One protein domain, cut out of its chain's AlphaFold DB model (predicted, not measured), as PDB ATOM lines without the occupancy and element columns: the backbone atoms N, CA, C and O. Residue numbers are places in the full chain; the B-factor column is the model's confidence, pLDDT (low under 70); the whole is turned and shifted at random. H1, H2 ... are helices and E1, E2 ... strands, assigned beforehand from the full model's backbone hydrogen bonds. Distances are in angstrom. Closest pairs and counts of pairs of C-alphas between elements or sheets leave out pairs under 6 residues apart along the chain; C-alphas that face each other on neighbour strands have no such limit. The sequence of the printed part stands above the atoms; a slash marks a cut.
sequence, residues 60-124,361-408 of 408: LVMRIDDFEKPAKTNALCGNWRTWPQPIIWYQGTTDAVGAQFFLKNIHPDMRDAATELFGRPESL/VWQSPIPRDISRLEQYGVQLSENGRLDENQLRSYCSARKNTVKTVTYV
ATOM      1  N   LEU A  60       3.540 -12.634  59.196       90.69
ATOM      2  CA  LEU A  60       3.008 -11.699  58.213       90.69
ATOM      3  C   LEU A  60       3.769 -11.867  56.897       90.69
ATOM      4  O   LEU A  60       4.853 -11.314  56.707       90.69
ATOM      5  N   VAL A  61       3.194 -12.652  55.993       91.62
ATOM      6  CA  VAL A  61       3.791 -12.953  54.691       91.62
ATOM      7  C   VAL A  61       3.025 -12.233  53.592       91.62
ATOM      8  O   VAL A  61       1.815 -12.393  53.446       91.62
ATOM      9  N   MET A  62       3.741 -11.464  52.782       92.06
ATOM     10  CA  MET A  62       3.209 -10.877  51.560       92.06
ATOM     11  C   MET A  62       3.639 -11.708  50.363       92.06
ATOM     12  O   MET A  62       4.828 -11.938  50.149       92.06
ATOM     13  N   ARG A  63       2.671 -12.118  49.552       92.50
ATOM     14  CA  ARG A  63       2.901 -12.638  48.208       92.50
ATOM     15  C   ARG A  63       3.095 -11.474  47.243       92.50
ATOM     16  O   ARG A  63       2.296 -10.545  47.239       92.50
ATOM     17  N   ILE A  64       4.113 -11.563  46.397       91.25
ATOM     18  CA  ILE A  64       4.321 -10.644  45.279       91.25
ATOM     19  C   ILE A  64       4.032 -11.404  43.992       91.25
ATOM     20  O   ILE A  64       4.667 -12.423  43.714       91.25
ATOM     21  N   ASP A  65       3.096 -10.887  43.212       89.50
ATOM     22  CA  ASP A  65       2.734 -11.408  41.903       89.50
ATOM     23  C   ASP A  65       2.996 -10.303  40.868       89.50
ATOM     24  O   ASP A  65       2.324  -9.273  40.850       89.50
ATOM     25  N   ASP A  66       4.065 -10.458  40.082       87.75
ATOM     26  CA  ASP A  66       4.568  -9.393  39.204       87.75
ATOM     27  C   ASP A  66       3.987  -9.547  37.802       87.75
ATOM     28  O   ASP A  66       4.527 -10.281  36.966       87.75
ATOM     29  N   PHE A  67       2.872  -8.855  37.556       79.75
ATOM     30  CA  PHE A  67       2.170  -8.890  36.282       79.75
ATOM     31  C   PHE A  67       3.065  -8.427  35.133       79.75
ATOM     32  O   PHE A  67       2.967  -8.981  34.047       79.75
ATOM     33  N   GLU A  68       4.015  -7.511  35.336       82.62
ATOM     34  CA  GLU A  68       4.929  -7.059  34.274       82.62
ATOM     35  C   GLU A  68       5.917  -8.142  33.814       82.62
ATOM     36  O   GLU A  68       6.580  -7.989  32.782       82.62
ATOM     37  N   LYS A  69       6.019  -9.258  34.536       88.06
ATOM     38  CA  LYS A  69       6.930 -10.352  34.211       88.06
ATOM     39  C   LYS A  69       6.131 -11.642  34.042       88.06
ATOM     40  O   LYS A  69       5.903 -12.322  35.038       88.06
ATOM     41  N   PRO A  70       5.791 -12.047  32.800       86.25
ATOM     42  CA  PRO A  70       4.965 -13.224  32.537       86.25
ATOM     43  C   PRO A  70       5.397 -14.476  33.297       86.25
ATOM     44  O   PRO A  70       4.540 -15.155  33.840       86.25
ATOM     45  N   ALA A  71       6.703 -14.728  33.445       86.38
ATOM     46  CA  ALA A  71       7.250 -15.872  34.187       86.38
ATOM     47  C   ALA A  71       7.120 -15.791  35.731       86.38
ATOM     48  O   ALA A  71       7.324 -16.788  36.427       86.38
ATOM     49  N   LYS A  72       6.804 -14.618  36.294       87.69
ATOM     50  CA  LYS A  72       6.763 -14.333  37.745       87.69
ATOM     51  C   LYS A  72       5.364 -13.984  38.268       87.69
ATOM     52  O   LYS A  72       5.243 -13.497  39.390       87.69
ATOM     53  N   THR A  73       4.329 -14.241  37.475       87.62
ATOM     54  CA  THR A  73       2.930 -14.016  37.858       87.62
ATOM     55  C   THR A  73       2.103 -15.293  37.775       87.62
ATOM     56  O   THR A  73       2.179 -16.002  36.779       87.62
ATOM     57  N   ASN A  74       1.270 -15.584  38.771       88.75
ATOM     58  CA  ASN A  74       0.220 -16.601  38.650       88.75
ATOM     59  C   ASN A  74      -1.167 -15.964  38.515       88.75
ATOM     60  O   ASN A  74      -2.163 -16.615  38.828       88.75
ATOM     61  N   ALA A  75      -1.248 -14.710  38.059       83.56
ATOM     62  CA  ALA A  75      -2.509 -14.001  37.899       83.56
ATOM     63  C   ALA A  75      -3.509 -14.819  37.068       83.56
ATOM     64  O   ALA A  75      -4.607 -15.059  37.543       83.56
ATOM     65  N   LEU A  76      -3.138 -15.349  35.897       87.88
ATOM     66  CA  LEU A  76      -4.096 -16.116  35.081       87.88
ATOM     67  C   LEU A  76      -4.340 -17.541  35.561       87.88
ATOM     68  O   LEU A  76      -5.467 -18.018  35.504       87.88
ATOM     69  N   CYS A  77      -3.285 -18.234  35.982       90.81
ATOM     70  CA  CYS A  77      -3.349 -19.677  36.213       90.81
ATOM     71  C   CYS A  77      -3.723 -20.046  37.655       90.81
ATOM     72  O   CYS A  77      -4.181 -21.157  37.924       90.81
ATOM     73  N   GLY A  78      -3.505 -19.136  38.606       89.31
ATOM     74  CA  GLY A  78      -3.764 -19.369  40.020       89.31
ATOM     75  C   GLY A  78      -5.226 -19.146  40.399       89.31
ATOM     76  O   GLY A  78      -5.869 -18.218  39.916       89.31
ATOM     77  N   ASN A  79      -5.717 -19.960  41.336       90.25
ATOM     78  CA  ASN A  79      -6.971 -19.710  42.039       90.25
ATOM     79  C   ASN A  79      -6.682 -18.850  43.277       90.25
ATOM     80  O   ASN A  79      -6.141 -19.340  44.267       90.25
ATOM     81  N   TRP A  80      -7.006 -17.560  43.228       85.62
ATOM     82  CA  TRP A  80      -6.602 -16.623  44.284       85.62
ATOM     83  C   TRP A  80      -7.375 -16.822  45.595       85.62
ATOM     84  O   TRP A  80      -6.887 -16.439  46.653       85.62
ATOM     85  N   ARG A  81      -8.537 -17.493  45.554       85.19
ATOM     86  CA  ARG A  81      -9.317 -17.867  46.751       85.19
ATOM     87  C   ARG A  81      -8.578 -18.868  47.632       85.19
ATOM     88  O   ARG A  81      -8.889 -18.978  48.811       85.19
ATOM     89  N   THR A  82      -7.630 -19.609  47.061       88.94
ATOM     90  CA  THR A  82      -6.891 -20.663  47.764       88.94
ATOM     91  C   THR A  82      -5.450 -20.259  48.061       88.94
ATOM     92  O   THR A  82      -4.651 -21.099  48.470       88.94
ATOM     93  N   TRP A  83      -5.072 -19.001  47.812       89.00
ATOM     94  CA  TRP A  83      -3.732 -18.526  48.141       89.00
ATOM     95  C   TRP A  83      -3.604 -18.343  49.659       89.00
ATOM     96  O   TRP A  83      -4.420 -17.644  50.251       89.00
ATOM     97  N   PRO A  84      -2.589 -18.950  50.305       85.94
ATOM     98  CA  PRO A  84      -2.495 -18.951  51.765       85.94
ATOM     99  C   PRO A  84      -1.928 -17.646  52.342       85.94
ATOM    100  O   PRO A  84      -1.912 -17.470  53.556       85.94
ATOM    101  N   GLN A  85      -1.398 -16.746  51.503       89.44
ATOM    102  CA  GLN A  85      -0.774 -15.513  51.979       89.44
ATOM    103  C   GLN A  85      -1.829 -14.444  52.313       89.44
ATOM    104  O   GLN A  85      -2.677 -14.159  51.468       89.44
ATOM    105  N   PRO A  86      -1.748 -13.796  53.492       82.56
ATOM    106  CA  PRO A  86      -2.731 -12.801  53.928       82.56
ATOM    107  C   PRO A  86      -2.661 -11.484  53.145       82.56
ATOM    108  O   PRO A  86      -3.648 -10.759  53.078       82.56
ATOM    109  N   ILE A  87      -1.501 -11.162  52.566       89.25
ATOM    110  CA  ILE A  87      -1.319  -9.974  51.731       89.25
ATOM    111  C   ILE A  87      -0.888 -10.421  50.341       89.25
ATOM    112  O   ILE A  87       0.097 -11.147  50.190       89.25
ATOM    113  N   ILE A  88      -1.596  -9.937  49.325       89.00
ATOM    114  CA  ILE A  88      -1.271 -10.155  47.920       89.00
ATOM    115  C   ILE A  88      -0.953  -8.799  47.303       89.00
ATOM    116  O   ILE A  88      -1.801  -7.912  47.257       89.00
ATOM    117  N   TRP A  89       0.274  -8.642  46.819       88.38
ATOM    118  CA  TRP A  89       0.685  -7.481  46.053       88.38
ATOM    119  C   TRP A  89       0.796  -7.852  44.577       88.38
ATOM    120  O   TRP A  89       1.764  -8.490  44.158       88.38
ATOM    121  N   TYR A  90      -0.194  -7.423  43.793       86.44
ATOM    122  CA  TYR A  90      -0.102  -7.422  42.337       86.44
ATOM    123  C   TYR A  90       0.705  -6.211  41.880       86.44
ATOM    124  O   TYR A  90       0.262  -5.066  41.973       86.44
ATOM    125  N   GLN A  91       1.925  -6.458  41.422       84.81
ATOM    126  CA  GLN A  91       2.775  -5.423  40.851       84.81
ATOM    127  C   GLN A  91       2.461  -5.278  39.360       84.81
ATOM    128  O   GLN A  91       2.271  -6.277  38.675       84.81
ATOM    129  N   GLY A  92       2.429  -4.044  38.852       73.75
ATOM    130  CA  GLY A  92       2.230  -3.782  37.423       73.75
ATOM    131  C   GLY A  92       0.774  -3.670  36.965       73.75
ATOM    132  O   GLY A  92       0.527  -3.475  35.782       73.75
ATOM    133  N   THR A  93      -0.196  -3.764  37.879       73.44
ATOM    134  CA  THR A  93      -1.630  -3.555  37.606       73.44
ATOM    135  C   THR A  93      -2.059  -2.129  37.974       73.44
ATOM    136  O   THR A  93      -3.045  -1.929  38.680       73.44
ATOM    137  N   THR A  94      -1.257  -1.128  37.605       70.06
ATOM    138  CA  THR A  94      -1.411   0.261  38.078       70.06
ATOM    139  C   THR A  94      -2.382   1.104  37.254       70.06
ATOM    140  O   THR A  94      -2.707   2.217  37.660       70.06
ATOM    141  N   ASP A  95      -2.859   0.601  36.120       70.44
ATOM    142  CA  ASP A  95      -3.833   1.275  35.268       70.44
ATOM    143  C   ASP A  95      -5.085   0.420  35.031       70.44
ATOM    144  O   ASP A  95      -5.090  -0.804  35.210       70.44
ATOM    145  N   ALA A  96      -6.156   1.094  34.605       68.19
ATOM    146  CA  ALA A  96      -7.469   0.494  34.405       68.19
ATOM    147  C   ALA A  96      -7.459  -0.670  33.405       68.19
ATOM    148  O   ALA A  96      -8.245  -1.599  33.557       68.19
ATOM    149  N   VAL A  97      -6.577  -0.646  32.405       71.25
ATOM    150  CA  VAL A  97      -6.471  -1.687  31.373       71.25
ATOM    151  C   VAL A  97      -5.694  -2.895  31.900       71.25
ATOM    152  O   VAL A  97      -6.055  -4.032  31.605       71.25
ATOM    153  N   GLY A  98      -4.657  -2.676  32.711       74.00
ATOM    154  CA  GLY A  98      -3.901  -3.739  33.375       74.00
ATOM    155  C   GLY A  98      -4.735  -4.552  34.371       74.00
ATOM    156  O   GLY A  98      -4.674  -5.779  34.358       74.00
ATOM    157  N   ALA A  99      -5.557  -3.899  35.200       77.69
ATOM    158  CA  ALA A  99      -6.381  -4.584  36.211       77.69
ATOM    159  C   ALA A  99      -7.402  -5.564  35.602       77.69
ATOM    160  O   ALA A  99      -7.690  -6.622  36.152       77.69
ATOM    161  N   GLN A 100      -7.904  -5.249  34.414       80.31
ATOM    162  CA  GLN A 100      -8.884  -6.066  33.703       80.31
ATOM    163  C   GLN A 100      -8.307  -7.368  33.125       80.31
ATOM    164  O   GLN A 100      -9.049  -8.212  32.630       80.31
ATOM    165  N   PHE A 101      -6.996  -7.604  33.248       81.12
ATOM    166  CA  PHE A 101      -6.390  -8.901  32.937       81.12
ATOM    167  C   PHE A 101      -7.013 -10.061  33.734       81.12
ATOM    168  O   PHE A 101      -6.976 -11.215  33.310       81.12
ATOM    169  N   PHE A 102      -7.646  -9.746  34.863       84.25
ATOM    170  CA  PHE A 102      -8.414 -10.678  35.681       84.25
ATOM    171  C   PHE A 102      -9.593 -11.333  34.946       84.25
ATOM    172  O   PHE A 102      -9.934 -12.473  35.258       84.25
ATOM    173  N   LEU A 103     -10.130 -10.699  33.899       85.19
ATOM    174  CA  LEU A 103     -11.172 -11.276  33.037       85.19
ATOM    175  C   LEU A 103     -10.698 -12.521  32.263       85.19
ATOM    176  O   LEU A 103     -11.511 -13.263  31.721       85.19
ATOM    177  N   LYS A 104      -9.384 -12.775  32.211       86.19
ATOM    178  CA  LYS A 104      -8.766 -13.879  31.458       86.19
ATOM    179  C   LYS A 104      -8.295 -15.034  32.349       86.19
ATOM    180  O   LYS A 104      -7.569 -15.905  31.879       86.19
ATOM    181  N   ASN A 105      -8.652 -15.046  33.636       89.56
ATOM    182  CA  ASN A 105      -8.248 -16.110  34.561       89.56
ATOM    183  C   ASN A 105      -8.769 -17.495  34.100       89.56
ATOM    184  O   ASN A 105      -9.830 -17.600  33.491       89.56
ATOM    185  N   ILE A 106      -8.034 -18.577  34.360       91.00
ATOM    186  CA  ILE A 106      -8.447 -19.933  33.953       91.00
ATOM    187  C   ILE A 106      -9.597 -20.494  34.807       91.00
ATOM    188  O   ILE A 106     -10.307 -21.401  34.374       91.00
ATOM    189  N   HIS A 107      -9.782 -19.973  36.022       90.81
ATOM    190  CA  HIS A 107     -10.810 -20.395  36.970       90.81
ATOM    191  C   HIS A 107     -12.104 -19.594  36.735       90.81
ATOM    192  O   HIS A 107     -12.072 -18.370  36.888       90.81
ATOM    193  N   PRO A 108     -13.242 -20.245  36.413       89.38
ATOM    194  CA  PRO A 108     -14.495 -19.564  36.071       89.38
ATOM    195  C   PRO A 108     -14.962 -18.558  37.125       89.38
ATOM    196  O   PRO A 108     -15.101 -17.387  36.809       89.38
ATOM    197  N   ASP A 109     -15.045 -18.956  38.395       90.31
ATOM    198  CA  ASP A 109     -15.546 -18.072  39.456       90.31
ATOM    199  C   ASP A 109     -14.707 -16.788  39.640       90.31
ATOM    200  O   ASP A 109     -15.210 -15.768  40.107       90.31
ATOM    201  N   MET A 110     -13.411 -16.823  39.294       89.69
ATOM    202  CA  MET A 110     -12.561 -15.623  39.297       89.69
ATOM    203  C   MET A 110     -12.933 -14.685  38.157       89.69
ATOM    204  O   MET A 110     -13.005 -13.472  38.352       89.69
ATOM    205  N   ARG A 111     -13.167 -15.246  36.966       87.88
ATOM    206  CA  ARG A 111     -13.626 -14.481  35.806       87.88
ATOM    207  C   ARG A 111     -15.010 -13.903  36.035       87.88
ATOM    208  O   ARG A 111     -15.236 -12.766  35.642       87.88
ATOM    209  N   ASP A 112     -15.898 -14.644  36.685       88.69
ATOM    210  CA  ASP A 112     -17.249 -14.180  36.988       88.69
ATOM    211  C   ASP A 112     -17.200 -12.975  37.934       88.69
ATOM    212  O   ASP A 112     -17.770 -11.931  37.623       88.69
ATOM    213  N   ALA A 113     -16.402 -13.047  39.008       89.62
ATOM    214  CA  ALA A 113     -16.178 -11.909  39.903       89.62
ATOM    215  C   ALA A 113     -15.514 -10.714  39.189       89.62
ATOM    216  O   ALA A 113     -15.878  -9.559  39.406       89.62
ATOM    217  N   ALA A 114     -14.548 -10.967  38.301       89.00
ATOM    218  CA  ALA A 114     -13.946  -9.910  37.488       89.00
ATOM    219  C   ALA A 114     -14.963  -9.293  36.510       89.00
ATOM    220  O   ALA A 114     -14.922  -8.091  36.269       89.00
ATOM    221  N   THR A 115     -15.889 -10.087  35.972       87.62
ATOM    222  CA  THR A 115     -16.940  -9.636  35.050       87.62
ATOM    223  C   THR A 115     -17.972  -8.773  35.765       87.62
ATOM    224  O   THR A 115     -18.459  -7.808  35.183       87.62
ATOM    225  N   GLU A 116     -18.273  -9.062  37.030       88.19
ATOM    226  CA  GLU A 116     -19.110  -8.202  37.870       88.19
ATOM    227  C   GLU A 116     -18.478  -6.814  38.059       88.19
ATOM    228  O   GLU A 116     -19.151  -5.796  37.916       88.19
ATOM    229  N   LEU A 117     -17.160  -6.758  38.286       87.88
ATOM    230  CA  LEU A 117     -16.435  -5.502  38.510       87.88
ATOM    231  C   LEU A 117     -16.099  -4.736  37.228       87.88
ATOM    232  O   LEU A 117     -16.048  -3.512  37.228       87.88
ATOM    233  N   PHE A 118     -15.804  -5.420  36.129       86.88
ATOM    234  CA  PHE A 118     -15.311  -4.771  34.911       86.88
ATOM    235  C   PHE A 118     -16.317  -4.821  33.757       86.88
ATOM    236  O   PHE A 118     -16.076  -4.254  32.690       86.88
ATOM    237  N   GLY A 119     -17.470  -5.451  33.960       85.25
ATOM    238  CA  GLY A 119     -18.456  -5.690  32.916       85.25
ATOM    239  C   GLY A 119     -18.004  -6.756  31.917       85.25
ATOM    240  O   GLY A 119     -16.872  -7.246  31.936       85.25
ATOM    241  N   ARG A 120     -18.916  -7.106  31.008       79.62
ATOM    242  CA  ARG A 120     -18.654  -8.107  29.970       79.62
ATOM    243  C   ARG A 120     -17.757  -7.533  28.868       79.62
ATOM    244  O   ARG A 120     -18.097  -6.470  28.337       79.62
ATOM    245  N   PRO A 121     -16.675  -8.233  28.479       70.31
ATOM    246  CA  PRO A 121     -15.795  -7.841  27.376       70.31
ATOM    247  C   PRO A 121     -16.549  -7.442  26.097       70.31
ATOM    248  O   PRO A 121     -16.243  -6.429  25.468       70.31
ATOM    249  N   GLU A 122     -17.601  -8.190  25.754       70.38
ATOM    250  CA  GLU A 122     -18.317  -8.060  24.484       70.38
ATOM    251  C   GLU A 122     -19.277  -6.859  24.437       70.38
ATOM    252  O   GLU A 122     -19.828  -6.543  23.382       70.38
ATOM    253  N   SER A 123     -19.515  -6.189  25.570       73.50
ATOM    254  CA  SER A 123     -20.561  -5.170  25.725       73.50
ATOM    255  C   SER A 123     -19.988  -3.814  26.133       73.50
ATOM    256  O   SER A 123     -20.067  -3.407  27.291       73.50
ATOM    257  N   LEU A 124     -19.473  -3.059  25.155       68.56
ATOM    258  CA  LEU A 124     -18.912  -1.713  25.376       68.56
ATOM    259  C   LEU A 124     -19.902  -0.718  26.006       68.56
ATOM    260  O   LEU A 124     -19.477   0.224  26.666       68.56
ATOM    261  N   VAL A 361     -14.809  -7.644  18.868       61.25
ATOM    262  CA  VAL A 361     -14.628  -7.637  17.403       61.25
ATOM    263  C   VAL A 361     -14.305  -6.265  16.794       61.25
ATOM    264  O   VAL A 361     -13.853  -6.192  15.659       61.25
ATOM    265  N   TRP A 362     -14.541  -5.177  17.531       63.16
ATOM    266  CA  TRP A 362     -14.328  -3.797  17.074       63.16
ATOM    267  C   TRP A 362     -12.954  -3.232  17.433       63.16
ATOM    268  O   TRP A 362     -12.601  -2.136  17.002       63.16
ATOM    269  N   GLN A 363     -12.192  -3.935  18.265       70.81
ATOM    270  CA  GLN A 363     -10.804  -3.575  18.521       70.81
ATOM    271  C   GLN A 363      -9.972  -4.100  17.352       70.81
ATOM    272  O   GLN A 363     -10.380  -5.017  16.650       70.81
ATOM    273  N   SER A 364      -8.777  -3.568  17.138       68.06
ATOM    274  CA  SER A 364      -7.794  -4.168  16.240       68.06
ATOM    275  C   SER A 364      -6.470  -4.324  16.994       68.06
ATOM    276  O   SER A 364      -5.897  -3.310  17.404       68.06
ATOM    277  N   PRO A 365      -6.011  -5.560  17.283       67.75
ATOM    278  CA  PRO A 365      -4.927  -5.742  18.223       67.75
ATOM    279  C   PRO A 365      -3.631  -5.359  17.515       67.75
ATOM    280  O   PRO A 365      -3.360  -5.810  16.402       67.75
ATOM    281  N   ILE A 366      -2.814  -4.519  18.146       72.44
ATOM    282  CA  ILE A 366      -1.495  -4.215  17.593       72.44
ATOM    283  C   ILE A 366      -0.537  -5.380  17.898       72.44
ATOM    284  O   ILE A 366      -0.652  -5.994  18.964       72.44
ATOM    285  N   PRO A 367       0.454  -5.671  17.031       76.25
ATOM    286  CA  PRO A 367       1.357  -6.818  17.198       76.25
ATOM    287  C   PRO A 367       2.016  -6.908  18.579       76.25
ATOM    288  O   PRO A 367       2.217  -7.993  19.122       76.25
ATOM    289  N   ARG A 368       2.302  -5.751  19.186       77.94
ATOM    290  CA  ARG A 368       2.838  -5.656  20.546       77.94
ATOM    291  C   ARG A 368       1.928  -6.311  21.588       77.94
ATOM    292  O   ARG A 368       2.436  -7.012  22.458       77.94
ATOM    293  N   ASP A 369       0.623  -6.048  21.542       76.88
ATOM    294  CA  ASP A 369      -0.314  -6.583  22.534       76.88
ATOM    295  C   ASP A 369      -0.524  -8.081  22.330       76.88
ATOM    296  O   ASP A 369      -0.563  -8.815  23.312       76.88
ATOM    297  N   ILE A 370      -0.590  -8.533  21.070       79.19
ATOM    298  CA  ILE A 370      -0.690  -9.957  20.711       79.19
ATOM    299  C   ILE A 370       0.506 -10.713  21.281       79.19
ATOM    300  O   ILE A 370       0.335 -11.592  22.122       79.19
ATOM    301  N   SER A 371       1.721 -10.284  20.923       83.56
ATOM    302  CA  SER A 371       2.962 -10.890  21.417       83.56
ATOM    303  C   SER A 371       3.011 -10.913  22.942       83.56
ATOM    304  O   SER A 371       3.544 -11.832  23.565       83.56
ATOM    305  N   ARG A 372       2.441  -9.889  23.578       82.06
ATOM    306  CA  ARG A 372       2.397  -9.816  25.025       82.06
ATOM    307  C   ARG A 372       1.375 -10.780  25.626       82.06
ATOM    308  O   ARG A 372       1.724 -11.413  26.613       82.06
ATOM    309  N   LEU A 373       0.171 -10.915  25.070       83.81
ATOM    310  CA  LEU A 373      -0.832 -11.902  25.497       83.81
ATOM    311  C   LEU A 373      -0.303 -13.333  25.365       83.81
ATOM    312  O   LEU A 373      -0.415 -14.119  26.309       83.81
ATOM    313  N   GLU A 374       0.375 -13.627  24.257       87.69
ATOM    314  CA  GLU A 374       1.004 -14.925  24.004       87.69
ATOM    315  C   GLU A 374       2.025 -15.297  25.087       87.69
ATOM    316  O   GLU A 374       2.086 -16.451  25.509       87.69
ATOM    317  N   GLN A 375       2.776 -14.325  25.626       89.06
ATOM    318  CA  GLN A 375       3.712 -14.575  26.734       89.06
ATOM    319  C   GLN A 375       3.017 -15.079  28.012       89.06
ATOM    320  O   GLN A 375       3.658 -15.745  28.830       89.06
ATOM    321  N   TYR A 376       1.725 -14.787  28.195       86.62
ATOM    322  CA  TYR A 376       0.909 -15.311  29.297       86.62
ATOM    323  C   TYR A 376       0.089 -16.549  28.906       86.62
ATOM    324  O   TYR A 376      -0.753 -16.980  29.690       86.62
ATOM    325  N   GLY A 377       0.315 -17.115  27.716       88.38
ATOM    326  CA  GLY A 377      -0.457 -18.249  27.206       88.38
ATOM    327  C   GLY A 377      -1.867 -17.886  26.751       88.38
ATOM    328  O   GLY A 377      -2.683 -18.780  26.546       88.38
ATOM    329  N   VAL A 378      -2.167 -16.591  26.612       87.56
ATOM    330  CA  VAL A 378      -3.436 -16.118  26.067       87.56
ATOM    331  C   VAL A 378      -3.297 -16.055  24.557       87.56
ATOM    332  O   VAL A 378      -2.608 -15.183  24.032       87.56
ATOM    333  N   GLN A 379      -3.968 -16.973  23.871       84.94
ATOM    334  CA  GLN A 379      -4.189 -16.869  22.437       84.94
ATOM    335  C   GLN A 379      -5.640 -16.511  22.167       84.94
ATOM    336  O   GLN A 379      -6.552 -16.851  22.927       84.94
ATOM    337  N   LEU A 380      -5.820 -15.757  21.095       76.62
ATOM    338  CA  LEU A 380      -7.100 -15.246  20.662       76.62
ATOM    339  C   LEU A 380      -7.407 -15.877  19.310       76.62
ATOM    340  O   LEU A 380      -6.543 -15.946  18.441       76.62
ATOM    341  N   SER A 381      -8.643 -16.319  19.137       72.25
ATOM    342  CA  SER A 381      -9.181 -16.660  17.819       72.25
ATOM    343  C   SER A 381      -9.254 -15.420  16.917       72.25
ATOM    344  O   SER A 381      -9.122 -14.289  17.384       72.25
ATOM    345  N   GLU A 382      -9.513 -15.609  15.621       66.69
ATOM    346  CA  GLU A 382      -9.595 -14.509  14.642       66.69
ATOM    347  C   GLU A 382     -10.679 -13.471  14.976       66.69
ATOM    348  O   GLU A 382     -10.509 -12.282  14.722       66.69
ATOM    349  N   ASN A 383     -11.785 -13.904  15.594       65.25
ATOM    350  CA  ASN A 383     -12.839 -13.009  16.089       65.25
ATOM    351  C   ASN A 383     -12.544 -12.452  17.485       65.25
ATOM    352  O   ASN A 383     -13.343 -11.700  18.047       65.25
ATOM    353  N   GLY A 384     -11.411 -12.849  18.056       66.56
ATOM    354  CA  GLY A 384     -10.917 -12.276  19.269       66.56
ATOM    355  C   GLY A 384     -11.321 -12.940  20.577       66.56
ATOM    356  O   GLY A 384     -11.097 -12.366  21.642       66.56
ATOM    357  N   ARG A 385     -11.927 -14.122  20.528       73.56
ATOM    358  CA  ARG A 385     -12.264 -14.879  21.739       73.56
ATOM    359  C   ARG A 385     -11.042 -15.623  22.259       73.56
ATOM    360  O   ARG A 385     -10.270 -16.151  21.460       73.56
ATOM    361  N   LEU A 386     -10.904 -15.682  23.581       79.19
ATOM    362  CA  LEU A 386      -9.877 -16.465  24.269       79.19
ATOM    363  C   LEU A 386      -9.996 -17.953  23.910       79.19
ATOM    364  O   LEU A 386     -11.068 -18.537  24.072       79.19
ATOM    365  N   ASP A 387      -8.891 -18.572  23.493       84.94
ATOM    366  CA  ASP A 387      -8.793 -20.031  23.416       84.94
ATOM    367  C   ASP A 387      -8.550 -20.608  24.822       84.94
ATOM    368  O   ASP A 387      -7.433 -20.620  25.352       84.94
ATOM    369  N   GLU A 388      -9.626 -21.070  25.461       85.75
ATOM    370  CA  GLU A 388      -9.556 -21.626  26.813       85.75
ATOM    371  C   GLU A 388      -8.775 -22.942  26.890       85.75
ATOM    372  O   GLU A 388      -8.144 -23.213  27.914       85.75
ATOM    373  N   ASN A 389      -8.800 -23.768  25.840       89.25
ATOM    374  CA  ASN A 389      -8.111 -25.060  25.835       89.25
ATOM    375  C   ASN A 389      -6.601 -24.853  25.827       89.25
ATOM    376  O   ASN A 389      -5.854 -25.528  26.549       89.25
ATOM    377  N   GLN A 390      -6.150 -23.877  25.052       89.00
ATOM    378  CA  GLN A 390      -4.753 -23.516  25.009       89.00
ATOM    379  C   GLN A 390      -4.291 -22.832  26.290       89.00
ATOM    380  O   GLN A 390      -3.244 -23.206  26.824       89.00
ATOM    381  N   LEU A 391      -5.088 -21.910  26.841       89.88
ATOM    382  CA  LEU A 391      -4.776 -21.302  28.133       89.88
ATOM    383  C   LEU A 391      -4.703 -22.367  29.239       89.88
ATOM    384  O   LEU A 391      -3.789 -22.341  30.064       89.88
ATOM    385  N   ARG A 392      -5.616 -23.348  29.234       91.94
ATOM    386  CA  ARG A 392      -5.598 -24.482  30.170       91.94
ATOM    387  C   ARG A 392      -4.323 -25.304  30.025       91.94
ATOM    388  O   ARG A 392      -3.693 -25.633  31.030       91.94
ATOM    389  N   SER A 393      -3.935 -25.612  28.790       92.56
ATOM    390  CA  SER A 393      -2.718 -26.371  28.486       92.56
ATOM    391  C   SER A 393      -1.468 -25.624  28.954       92.56
ATOM    392  O   SER A 393      -0.635 -26.194  29.658       92.56
ATOM    393  N   TYR A 394      -1.386 -24.322  28.665       92.50
ATOM    394  CA  TYR A 394      -0.318 -23.449  29.146       92.50
ATOM    395  C   TYR A 394      -0.256 -23.424  30.678       92.50
ATOM    396  O   TYR A 394       0.802 -23.665  31.257       92.50
ATOM    397  N   CYS A 395      -1.388 -23.190  31.350       92.38
ATOM    398  CA  CYS A 395      -1.441 -23.136  32.807       92.38
ATOM    399  C   CYS A 395      -1.097 -24.475  33.473       92.38
ATOM    400  O   CYS A 395      -0.531 -24.468  34.562       92.38
ATOM    401  N   SER A 396      -1.392 -25.602  32.820       91.75
ATOM    402  CA  SER A 396      -1.072 -26.945  33.325       91.75
ATOM    403  C   SER A 396       0.408 -27.298  33.157       91.75
ATOM    404  O   SER A 396       0.999 -27.912  34.039       91.75
ATOM    405  N   ALA A 397       1.026 -26.892  32.043       90.56
ATOM    406  CA  ALA A 397       2.448 -27.124  31.780       90.56
ATOM    407  C   ALA A 397       3.363 -26.181  32.580       90.56
ATOM    408  O   ALA A 397       4.551 -26.445  32.783       90.56
ATOM    409  N   ARG A 398       2.825 -25.044  33.017       87.69
ATOM    410  CA  ARG A 398       3.596 -23.987  33.653       87.69
ATOM    411  C   ARG A 398       3.926 -24.306  35.111       87.69
ATOM    412  O   ARG A 398       3.062 -24.601  35.931       87.69
ATOM    413  N   LYS A 399       5.194 -24.101  35.484       84.88
ATOM    414  CA  LYS A 399       5.628 -24.162  36.885       84.88
ATOM    415  C   LYS A 399       5.013 -23.018  37.696       84.88
ATOM    416  O   LYS A 399       5.151 -21.846  37.341       84.88
ATOM    417  N   ASN A 400       4.402 -23.362  38.827       82.88
ATOM    418  CA  ASN A 400       3.895 -22.394  39.795       82.88
ATOM    419  C   ASN A 400       5.060 -21.578  40.393       82.88
ATOM    420  O   ASN A 400       5.964 -22.146  41.011       82.88
ATOM    421  N   THR A 401       5.053 -20.253  40.214       83.12
ATOM    422  CA  THR A 401       6.092 -19.353  40.742       83.12
ATOM    423  C   THR A 401       5.528 -18.449  41.829       83.12
ATOM    424  O   THR A 401       4.715 -17.570  41.560       83.12
ATOM    425  N   VAL A 402       5.953 -18.648  43.078       89.31
ATOM    426  CA  VAL A 402       5.487 -17.846  44.217       89.31
ATOM    427  C   VAL A 402       6.667 -17.090  44.807       89.31
ATOM    428  O   VAL A 402       7.628 -17.698  45.271       89.31
ATOM    429  N   LYS A 403       6.596 -15.759  44.782       91.75
ATOM    430  CA  LYS A 403       7.542 -14.890  45.480       91.75
ATOM    431  C   LYS A 403       6.879 -14.376  46.750       91.75
ATOM    432  O   LYS A 403       5.778 -13.834  46.687       91.75
ATOM    433  N   THR A 404       7.553 -14.513  47.885       92.81
ATOM    434  CA  THR A 404       7.063 -14.011  49.171       92.81
ATOM    435  C   THR A 404       8.088 -13.124  49.859       92.81
ATOM    436  O   THR A 404       9.292 -13.286  49.675       92.81
ATOM    437  N   VAL A 405       7.594 -12.196  50.671       92.19
ATOM    438  CA  VAL A 405       8.377 -11.410  51.622       92.19
ATOM    439  C   VAL A 405       7.758 -11.616  52.994       92.19
ATOM    440  O   VAL A 405       6.568 -11.358  53.182       92.19
ATOM    441  N   THR A 406       8.560 -12.084  53.940       90.44
ATOM    442  CA  THR A 406       8.150 -12.210  55.339       90.44
ATOM    443  C   THR A 406       8.534 -10.937  56.072       90.44
ATOM    444  O   THR A 406       9.683 -10.500  56.000       90.44
ATOM    445  N   TYR A 407       7.578 -10.332  56.766       84.88
ATOM    446  CA  TYR A 407       7.852  -9.216  57.657       84.88
ATOM    447  C   TYR A 407       8.112  -9.730  59.067       84.88
ATOM    448  O   TYR A 407       7.368 -10.572  59.572       84.88
ATOM    449  N   VAL A 408       9.179  -9.202  59.664       68.81
ATOM    450  CA  VAL A 408       9.523  -9.361  61.081       68.81
ATOM    451  C   VAL A 408       8.891  -8.224  61.865       68.81
ATOM    452  O   VAL A 408       8.970  -7.064  61.389       68.81
TER     453      VAL A 408
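Overview. This is residues 60 to 124 and 361 to 408 of the 408 residues of an uncharacterized protein of Gossypium davidsonii (UniProt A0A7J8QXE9). Look for a narrow three-stranded sheet at one end of an elongated body and four helices gathered loosely toward the other end, with the sheet's faces bare of helices. H1 and H2 make a helical hairpin, H3 and H4 are separate, and the long link of residues 67 to 86 loops back between E1 and E2. The printed part has 113 residues, in order E1 E2 H1 H2 H3 H4 E3; the mixed sheet runs E2 E1 E3. The class is mixed, with under half of the residues in named elements; the whole is compact, radius of gyration of the C-alphas 14.6 A, spans 50 by 29 by 24 A.

Arrangement. Start at inner strand E1, residues 60 to 66. Edge strand E3, residues 403 to 407, is antiparallel to it at 150 degrees; find N 64 and O 403 at 2.8 A. Edge strand E2, residues 87 to 91, is parallel to E1 at 22 degrees, with N 89 and O 63 at 2.8 A. H1, residues 96 to 104, touches H2, residues 108 to 118, opposite ways at a shallow tilt of 27 degrees; their closest C-alphas, Leu 103 and Arg 111, are 4.9 A apart. H3, residues 367 to 375, and H4, residues 388 to 397, are apart. Every O i to N i+4 pair is within hydrogen-bond range in H2, H3 and H4; H1 has 0 of 5, but 4 of 6 O i to N i+3 pairs.

Along the chain. Find C-alpha 60 at (3.008, -11.699, 58.213); E1 runs 19.2 A from there. E2 spans 12.5 A, H1 14.7 A, H2 14.9 A, H3 12.5 A and H4 14.1 A. E3 spans 13.4 A and ends at C-alpha 407, (7.852, -9.216, 57.657).

Size, cuts and confidence. The farthest C-alphas, Glu 382 and Val 408, are 50.5 A apart. Residues 125 to 360 are not printed; C-alphas 124 and 361 are 10.8 A apart. The links E1 to E2 and H3 to H4 are long. Ten residues have pLDDT under 70, among them 382 to 384.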